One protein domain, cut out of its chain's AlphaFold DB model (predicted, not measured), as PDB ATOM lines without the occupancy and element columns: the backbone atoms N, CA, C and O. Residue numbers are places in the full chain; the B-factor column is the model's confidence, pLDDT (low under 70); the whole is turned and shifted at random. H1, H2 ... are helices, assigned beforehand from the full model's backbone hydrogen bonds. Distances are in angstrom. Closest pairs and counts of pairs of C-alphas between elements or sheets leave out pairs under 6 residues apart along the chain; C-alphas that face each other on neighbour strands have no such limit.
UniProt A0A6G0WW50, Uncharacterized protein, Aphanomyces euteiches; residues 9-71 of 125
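What this domain is: This is residues 9 to 71 of the 125 residues of an uncharacterized protein of Aphanomyces euteiches (UniProt A0A6G0WW50). Look first at H1 and H2, a helical hairpin, side by side; H4 packs crosswise on both, and H3 stands across the hairpin's open end. The printed part has 63 residues with four named helices, H1 to H4 along the chain, and no named strand: all helix. It is compact, radius of gyration of the C-alphas 10.4 A, spanning 27 by 23 by 21 A.

Where its parts are: Find C-alpha 9 at (-44.812, 29.461, -38.254); from there H1, residues 9 to 23, runs 21.2 A. Next come H2, residues 28 to 39, 16.3 A, and H3, residues 43 to 54, 16.4 A. H4, residues 59 to 69, 15.3 A, ends at C-alpha 69, (-46.515, 49.261, -53.473).

How they stand to each other: H1 touches H2 at a shallow tilt of 7 degrees, opposite ways; closest C-alphas Leu 18 and Ile 31, 6.2 A. H4 touches H1 at a steep tilt of 65 degrees; closest C-alphas Ser 17 and Ala 60, 4.6 A. H3 and H2 only just touch, with 3 pairs of C-alphas within 8 A, Met 37 and Leu 45 closest at 6.5 A. In all four helices every O i to N i+4 pair is within hydrogen-bond range.

The domain as a whole: The printed part has no cut, and its three links are tight. pLDDT is under 70 at 17 residues, among them 67 to 71.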
ATOM      1  N   GLU A   9     -45.208  30.077 -36.993       72.25
ATOM      2  CA  GLU A   9     -44.812  29.461 -38.254       72.25
ATOM      3  C   GLU A   9     -44.950  30.433 -39.431       72.25
ATOM      4  O   GLU A   9     -44.018  30.579 -40.219       72.25
ATOM      5  N   GLU A  10     -46.042  31.200 -39.485       71.19
ATOM      6  CA  GLU A  10     -46.214  32.272 -40.471       71.19
ATOM      7  C   GLU A  10     -45.146  33.365 -40.307       71.19
ATOM      8  O   GLU A  10     -44.555  33.803 -41.295       71.19
ATOM      9  N   ALA A  11     -44.818  33.749 -39.069       71.62
ATOM     10  CA  ALA A  11     -43.743  34.698 -38.783       71.62
ATOM     11  C   ALA A  11     -42.376  34.192 -39.279       71.62
ATOM     12  O   ALA A  11     -41.637  34.939 -39.922       71.62
ATOM     13  N   ARG A  12     -42.054  32.908 -39.059       73.56
ATOM     14  CA  ARG A  12     -40.830  32.281 -39.590       73.56
ATOM     15  C   ARG A  12     -40.788  32.299 -41.116       73.56
ATOM     16  O   ARG A  12     -39.745  32.606 -41.692       73.56
ATOM     17  N   VAL A  13     -41.903  31.994 -41.779       75.25
ATOM     18  CA  VAL A  13     -41.982  32.009 -43.248       75.25
ATOM     19  C   VAL A  13     -41.742  33.413 -43.800       75.25
ATOM     20  O   VAL A  13     -41.022  33.560 -44.791       75.25
ATOM     21  N   ILE A  14     -42.282  34.448 -43.154       77.56
ATOM     22  CA  ILE A  14     -42.049  35.844 -43.547       77.56
ATOM     23  C   ILE A  14     -40.587  36.223 -43.350       77.56
ATOM     24  O   ILE A  14     -39.976  36.730 -44.283       77.56
ATOM     25  N   LEU A  15     -40.001  35.936 -42.185       75.38
ATOM     26  CA  LEU A  15     -38.596  36.248 -41.909       75.38
ATOM     27  C   LEU A  15     -37.659  35.567 -42.913       75.38
ATOM     28  O   LEU A  15     -36.800  36.227 -43.491       75.38
ATOM     29  N   LYS A  16     -37.885  34.282 -43.211       75.81
ATOM     30  CA  LYS A  16     -37.128  33.552 -44.237       75.81
ATOM     31  C   LYS A  16     -37.305  34.165 -45.629       75.81
ATOM     32  O   LYS A  16     -36.352  34.241 -46.400       75.81
ATOM     33  N   SER A  17     -38.516  34.614 -45.948       77.94
ATOM     34  CA  SER A  17     -38.814  35.293 -47.211       77.94
ATOM     35  C   SER A  17     -38.122  36.656 -47.302       77.94
ATOM     36  O   SER A  17     -37.605  37.005 -48.355       77.94
ATOM     37  N   LEU A  18     -38.036  37.404 -46.201       77.44
ATOM     38  CA  LEU A  18     -37.293  38.661 -46.130       77.44
ATOM     39  C   LEU A  18     -35.789  38.452 -46.325       77.44
ATOM     40  O   LEU A  18     -35.160  39.236 -47.029       77.44
ATOM     41  N   THR A  19     -35.225  37.368 -45.785       71.81
ATOM     42  CA  THR A  19     -33.839  36.966 -46.071       71.81
ATOM     43  C   THR A  19     -33.636  36.698 -47.561       71.81
ATOM     44  O   THR A  19     -32.690  37.208 -48.148       71.81
ATOM     45  N   GLN A  20     -34.554  35.970 -48.205       75.12
ATOM     46  CA  GLN A  20     -34.482  35.728 -49.651       75.12
ATOM     47  C   GLN A  20     -34.552  37.026 -50.459       75.12
ATOM     48  O   GLN A  20     -33.823  37.176 -51.432       75.12
ATOM     49  N   LEU A  21     -35.398  37.974 -50.049       75.44
ATOM     50  CA  LEU A  21     -35.500  39.281 -50.692       75.44
ATOM     51  C   LEU A  21     -34.222  40.109 -50.515       75.44
ATOM     52  O   LEU A  21     -33.758  40.719 -51.477       75.44
ATOM     53  N   ARG A  22     -33.606  40.078 -49.328       69.69
ATOM     54  CA  ARG A  22     -32.290  40.690 -49.085       69.69
ATOM     55  C   ARG A  22     -31.244  40.136 -50.045       69.69
ATOM     56  O   ARG A  22     -30.552  40.902 -50.706       69.69
ATOM     57  N   ASP A  23     -31.166  38.813 -50.147       71.88
ATOM     58  CA  ASP A  23     -30.176  38.129 -50.979       71.88
ATOM     59  C   ASP A  23     -30.447  38.344 -52.488       71.88
ATOM     60  O   ASP A  23     -29.539  38.237 -53.308       71.88
ATOM     61  N   GLN A  24     -31.679  38.713 -52.859       74.88
ATOM     62  CA  GLN A  24     -32.071  39.154 -54.205       74.88
ATOM     63  C   GLN A  24     -31.788  40.643 -54.484       74.88
ATOM     64  O   GLN A  24     -32.055  41.113 -55.590       74.88
ATOM     65  N   GLY A  25     -31.248  41.390 -53.517       71.81
ATOM     66  CA  GLY A  25     -30.898  42.804 -53.674       71.81
ATOM     67  C   GLY A  25     -32.036  43.781 -53.374       71.81
ATOM     68  O   GLY A  25     -31.982  44.933 -53.804       71.81
ATOM     69  N   VAL A  26     -33.077  43.356 -52.649       73.62
ATOM     70  CA  VAL A  26     -34.115  44.279 -52.170       73.62
ATOM     71  C   VAL A  26     -33.502  45.254 -51.152       73.62
ATOM     72  O   VAL A  26     -32.813  44.809 -50.233       73.62
ATOM     73  N   PRO A  27     -33.762  46.571 -51.281       73.06
ATOM     74  CA  PRO A  27     -33.259  47.580 -50.352       73.06
ATOM     75  C   PRO A  27     -33.594  47.268 -48.890       73.06
ATOM     76  O   PRO A  27     -34.727  46.896 -48.580       73.06
ATOM     77  N   TRP A  28     -32.629  47.480 -47.991       69.56
ATOM     78  CA  TRP A  28     -32.787  47.233 -46.553       69.56
ATOM     79  C   TRP A  28     -34.009  47.941 -45.953       69.56
ATOM     80  O   TRP A  28     -34.779  47.319 -45.232       69.56
ATOM     81  N   GLU A  29     -34.251  49.190 -46.344       69.69
ATOM     82  CA  GLU A  29     -35.375  50.033 -45.897       69.69
ATOM     83  C   GLU A  29     -36.735  49.340 -46.088       69.69
ATOM     84  O   GLU A  29     -37.645  49.419 -45.267       69.69
ATOM     85  N   LYS A  30     -36.873  48.599 -47.191       70.00
ATOM     86  CA  LYS A  30     -38.088  47.851 -47.518       70.00
ATOM     87  C   LYS A  30     -38.243  46.615 -46.640       70.00
ATOM     88  O   LYS A  30     -39.358  46.247 -46.285       70.00
ATOM     89  N   ILE A  31     -37.130  45.977 -46.296       76.38
ATOM     90  CA  ILE A  31     -37.094  44.811 -45.411       76.38
ATOM     91  C   ILE A  31     -37.421  45.227 -43.978       76.38
ATOM     92  O   ILE A  31     -38.205  44.556 -43.306       76.38
ATOM     93  N   GLU A  32     -36.861  46.350 -43.543       72.56
ATOM     94  CA  GLU A  32     -37.123  46.989 -42.258       72.56
ATOM     95  C   GLU A  32     -38.605  47.348 -42.104       72.56
ATOM     96  O   GLU A  32     -39.224  46.981 -41.112       72.56
ATOM     97  N   MET A  33     -39.242  47.888 -43.145       77.06
ATOM     98  CA  MET A  33     -40.678  48.185 -43.109       77.06
ATOM     99  C   MET A  33     -41.560  46.953 -42.878       77.06
ATOM    100  O   MET A  33     -42.536  46.999 -42.131       77.06
ATOM    101  N   VAL A  34     -41.244  45.826 -43.527       77.44
ATOM    102  CA  VAL A  34     -42.008  44.585 -43.319       77.44
ATOM    103  C   VAL A  34     -41.755  44.032 -41.922       77.44
ATOM    104  O   VAL A  34     -42.681  43.496 -41.313       77.44
ATOM    105  N   LYS A  35     -40.532  44.178 -41.397       71.56
ATOM    106  CA  LYS A  35     -40.227  43.849 -40.001       71.56
ATOM    107  C   LYS A  35     -41.057  44.700 -39.040       71.56
ATOM    108  O   LYS A  35     -41.670  44.123 -38.147       71.56
ATOM    109  N   ASP A  36     -41.162  46.006 -39.261       74.06
ATOM    110  CA  ASP A  36     -41.984  46.905 -38.442       74.06
ATOM    111  C   ASP A  36     -43.456  46.498 -38.443       74.06
ATOM    112  O   ASP A  36     -44.088  46.414 -37.390       74.06
ATOM    113  N   MET A  37     -43.998  46.144 -39.608       75.31
ATOM    114  CA  MET A  37     -45.362  45.621 -39.709       75.31
ATOM    115  C   MET A  37     -45.536  44.289 -38.965       75.31
ATOM    116  O   MET A  37     -46.579  44.044 -38.360       75.31
ATOM    117  N   LEU A  38     -44.518  43.426 -38.969       73.06
ATOM    118  CA  LEU A  38     -44.498  42.172 -38.209       73.06
ATOM    119  C   LEU A  38     -44.523  42.436 -36.701       73.06
ATOM    120  O   LEU A  38     -45.272  41.783 -35.972       73.06
ATOM    121  N   ILE A  39     -43.745  43.422 -36.250       64.19
ATOM    122  CA  ILE A  39     -43.656  43.858 -34.851       64.19
ATOM    123  C   ILE A  39     -44.988  44.452 -34.389       64.19
ATOM    124  O   ILE A  39     -45.490  44.093 -33.322       64.19
ATOM    125  N   GLN A  40     -45.600  45.308 -35.207       67.50
ATOM    126  CA  GLN A  40     -46.890  45.938 -34.918       67.50
ATOM    127  C   GLN A  40     -48.080  44.977 -35.045       67.50
ATOM    128  O   GLN A  40     -49.209  45.369 -34.749       67.50
ATOM    129  N   ARG A  41     -47.846  43.720 -35.456       66.62
ATOM    130  CA  ARG A  41     -48.895  42.748 -35.809       66.62
ATOM    131  C   ARG A  41     -49.886  43.357 -36.798       66.62
ATOM    132  O   ARG A  41     -51.099  43.223 -36.637       66.62
ATOM    133  N   ASP A  42     -49.351  44.062 -37.791       73.56
ATOM    134  CA  ASP A  42     -50.151  44.836 -38.720       73.56
ATOM    135  C   ASP A  42     -51.171  43.910 -39.409       73.56
ATOM    136  O   ASP A  42     -50.790  42.894 -40.010       73.56
ATOM    137  N   PRO A  43     -52.474  44.225 -39.320       68.31
ATOM    138  CA  PRO A  43     -53.522  43.357 -39.834       68.31
ATOM    139  C   PRO A  43     -53.429  43.167 -41.352       68.31
ATOM    140  O   PRO A  43     -53.841  42.122 -41.854       68.31
ATOM    141  N   LYS A  44     -52.833  44.113 -42.095       74.69
ATOM    142  CA  LYS A  44     -52.564  43.930 -43.523       74.69
ATOM    143  C   LYS A  44     -51.517  42.848 -43.713       74.69
ATOM    144  O   LYS A  44     -51.751  41.945 -44.505       74.69
ATOM    145  N   LEU A  45     -50.397  42.884 -42.991       75.06
ATOM    146  CA  LEU A  45     -49.365  41.851 -43.130       75.06
ATOM    147  C   LEU A  45     -49.929  40.452 -42.829       75.06
ATOM    148  O   LEU A  45     -49.669  39.510 -43.578       75.06
ATOM    149  N   VAL A  46     -50.762  40.334 -41.790       76.19
ATOM    150  CA  VAL A  46     -51.484  39.095 -41.453       76.19
ATOM    151  C   VAL A  46     -52.365  38.635 -42.621       76.19
ATOM    152  O   VAL A  46     -52.305  37.474 -43.030       76.19
ATOM    153  N   GLU A  47     -53.180  39.531 -43.178       77.31
ATOM    154  CA  GLU A  47     -54.068  39.220 -44.301       77.31
ATOM    155  C   GLU A  47     -53.284  38.788 -45.546       77.31
ATOM    156  O   GLU A  47     -53.620  37.778 -46.168       77.31
ATOM    157  N   TRP A  48     -52.200  39.491 -45.871       75.00
ATOM    158  CA  TRP A  48     -51.348  39.209 -47.024       75.00
ATOM    159  C   TRP A  48     -50.668  37.847 -46.931       75.00
ATOM    160  O   TRP A  48     -50.640  37.095 -47.904       75.00
ATOM    161  N   VAL A  49     -50.165  37.483 -45.755       75.06
ATOM    162  CA  VAL A  49     -49.503  36.190 -45.535       75.06
ATOM    163  C   VAL A  49     -50.512  35.051 -45.602       75.06
ATOM    164  O   VAL A  49     -50.251  34.020 -46.230       75.06
ATOM    165  N   ARG A  50     -51.712  35.255 -45.053       77.31
ATOM    166  CA  ARG A  50     -52.821  34.304 -45.189       77.31
ATOM    167  C   ARG A  50     -53.272  34.158 -46.641       77.31
ATOM    168  O   ARG A  50     -53.533  33.037 -47.076       77.31
ATOM    169  N   GLN A  51     -53.336  35.247 -47.409       73.62
ATOM    170  CA  GLN A  51     -53.646  35.202 -48.841       73.62
ATOM    171  C   GLN A  51     -52.563  34.461 -49.634       73.62
ATOM    172  O   GLN A  51     -52.897  33.554 -50.396       73.62
ATOM    173  N   ALA A  52     -51.285  34.765 -49.404       71.00
ATOM    174  CA  ALA A  52     -50.155  34.094 -50.044       71.00
ATOM    175  C   ALA A  52     -50.174  32.577 -49.788       71.00
ATOM    176  O   ALA A  52     -50.053  31.772 -50.716       71.00
ATOM    177  N   THR A  53     -50.428  32.193 -48.535       70.75
ATOM    178  CA  THR A  53     -50.519  30.794 -48.101       70.75
ATOM    179  C   THR A  53     -51.704  30.079 -48.756       70.75
ATOM    180  O   THR A  53     -51.557  28.968 -49.265       70.75
ATOM    181  N   ARG A  54     -52.875  30.730 -48.833       73.12
ATOM    182  CA  ARG A  54     -54.070  30.192 -49.515       73.12
ATOM    183  C   ARG A  54     -53.877  30.030 -51.021       73.12
ATOM    184  O   ARG A  54     -54.402  29.083 -51.599       73.12
ATOM    185  N   GLN A  55     -53.124  30.925 -51.655       68.19
ATOM    186  CA  GLN A  55     -52.859  30.890 -53.097       68.19
ATOM    187  C   GLN A  55     -51.710  29.945 -53.487       68.19
ATOM    188  O   GLN A  55     -51.419  29.815 -54.674       68.19
ATOM    189  N   LYS A  56     -51.049  29.282 -52.520       60.53
ATOM    190  CA  LYS A  56     -49.816  28.490 -52.730       60.53
ATOM    191  C   LYS A  56     -48.712  29.276 -53.461       60.53
ATOM    192  O   LYS A  56     -47.845  28.682 -54.102       60.53
ATOM    193  N   ARG A  57     -48.747  30.608 -53.379       59.94
ATOM    194  CA  ARG A  57     -47.722  31.498 -53.932       59.94
ATOM    195  C   ARG A  57     -46.609  31.700 -52.917       59.94
ATOM    196  O   ARG A  57     -46.824  31.577 -51.711       59.94
ATOM    197  N   ARG A  58     -45.399  32.000 -53.395       71.88
ATOM    198  CA  ARG A  58     -44.261  32.238 -52.503       71.88
ATOM    199  C   ARG A  58     -44.503  33.532 -51.732       71.88
ATOM    200  O   ARG A  58     -44.680  34.586 -52.331       71.88
ATOM    201  N   VAL A  59     -44.466  33.452 -50.402       73.44
ATOM    202  CA  VAL A  59     -44.641  34.610 -49.509       73.44
ATOM    203  C   VAL A  59     -43.658  35.737 -49.859       73.44
ATOM    204  O   VAL A  59     -44.045  36.897 -49.854       73.44
ATOM    205  N   ALA A  60     -42.437  35.401 -50.287       66.94
ATOM    206  CA  ALA A  60     -41.452  36.360 -50.788       66.94
ATOM    207  C   ALA A  60     -41.950  37.228 -51.958       66.94
ATOM    208  O   ALA A  60     -41.712  38.430 -51.955       66.94
ATOM    209  N   GLU A  61     -42.676  36.666 -52.928       72.00
ATOM    210  CA  GLU A  61     -43.177  37.428 -54.085       72.00
ATOM    211  C   GLU A  61     -44.246  38.441 -53.657       72.00
ATOM    212  O   GLU A  61     -44.239  39.585 -54.103       72.00
ATOM    213  N   HIS A  62     -45.114  38.058 -52.720       72.75
ATOM    214  CA  HIS A  62     -46.123  38.964 -52.175       72.75
ATOM    215  C   HIS A  62     -45.536  40.038 -51.260       72.75
ATOM    216  O   HIS A  62     -45.979  41.184 -51.295       72.75
ATOM    217  N   LEU A  63     -44.517  39.704 -50.469       71.00
ATOM    218  CA  LEU A  63     -43.787  40.698 -49.685       71.00
ATOM    219  C   LEU A  63     -43.057  41.685 -50.592       71.00
ATOM    220  O   LEU A  63     -43.073  42.878 -50.306       71.00
ATOM    221  N   LEU A  64     -42.489  41.218 -51.708       69.25
ATOM    222  CA  LEU A  64     -41.886  42.082 -52.717       69.25
ATOM    223  C   LEU A  64     -42.920  43.040 -53.325       69.25
ATOM    224  O   LEU A  64     -42.660  44.237 -53.421       69.25
ATOM    225  N   GLU A  65     -44.106  42.552 -53.698       73.06
ATOM    226  CA  GLU A  65     -45.207  43.402 -54.179       73.06
ATOM    227  C   GLU A  65     -45.630  44.440 -53.131       73.06
ATOM    228  O   GLU A  65     -45.825  45.609 -53.468       73.06
ATOM    229  N   LEU A  66     -45.730  44.035 -51.862       73.12
ATOM    230  CA  LEU A  66     -46.095  44.896 -50.740       73.12
ATOM    231  C   LEU A  66     -45.092  46.047 -50.585       73.12
ATOM    232  O   LEU A  66     -45.478  47.213 -50.616       73.12
ATOM    233  N   VAL A  67     -43.795  45.744 -50.510       69.44
ATOM    234  CA  VAL A  67     -42.753  46.777 -50.375       69.44
ATOM    235  C   VAL A  67     -42.559  47.610 -51.638       69.44
ATOM    236  O   VAL A  67     -42.033  48.720 -51.589       69.44
ATOM    237  N   THR A  68     -42.971  47.090 -52.794       68.19
ATOM    238  CA  THR A  68     -42.967  47.841 -54.055       68.19
ATOM    239  C   THR A  68     -44.160  48.793 -54.133       68.19
ATOM    240  O   THR A  68     -44.025  49.885 -54.677       68.19
ATOM    241  N   ARG A  69     -45.304  48.429 -53.540       66.56
ATOM    242  CA  ARG A  69     -46.515  49.261 -53.473       66.56
ATOM    243  C   ARG A  69     -46.508  50.296 -52.353       66.56
ATOM    244  O   ARG A  69     -47.155  51.325 -52.510       66.56
ATOM    245  N   MET A  70     -45.833  50.032 -51.238       62.19
ATOM    246  CA  MET A  70     -45.922  50.891 -50.050       62.19
ATOM    247  C   MET A  70     -45.054  52.159 -50.097       62.19
ATOM    248  O   MET A  70     -45.232  53.022 -49.246       62.19
ATOM    249  N   GLY A  71     -44.207  52.342 -51.117       51.31
ATOM    250  CA  GLY A  71     -43.321  53.511 -51.204       51.31
ATOM    251  C   GLY A  71     -42.215  53.488 -50.140       51.31
ATOM    252  O   GLY A  71     -42.310  52.779 -49.143       51.31
TER     253      GLY A  71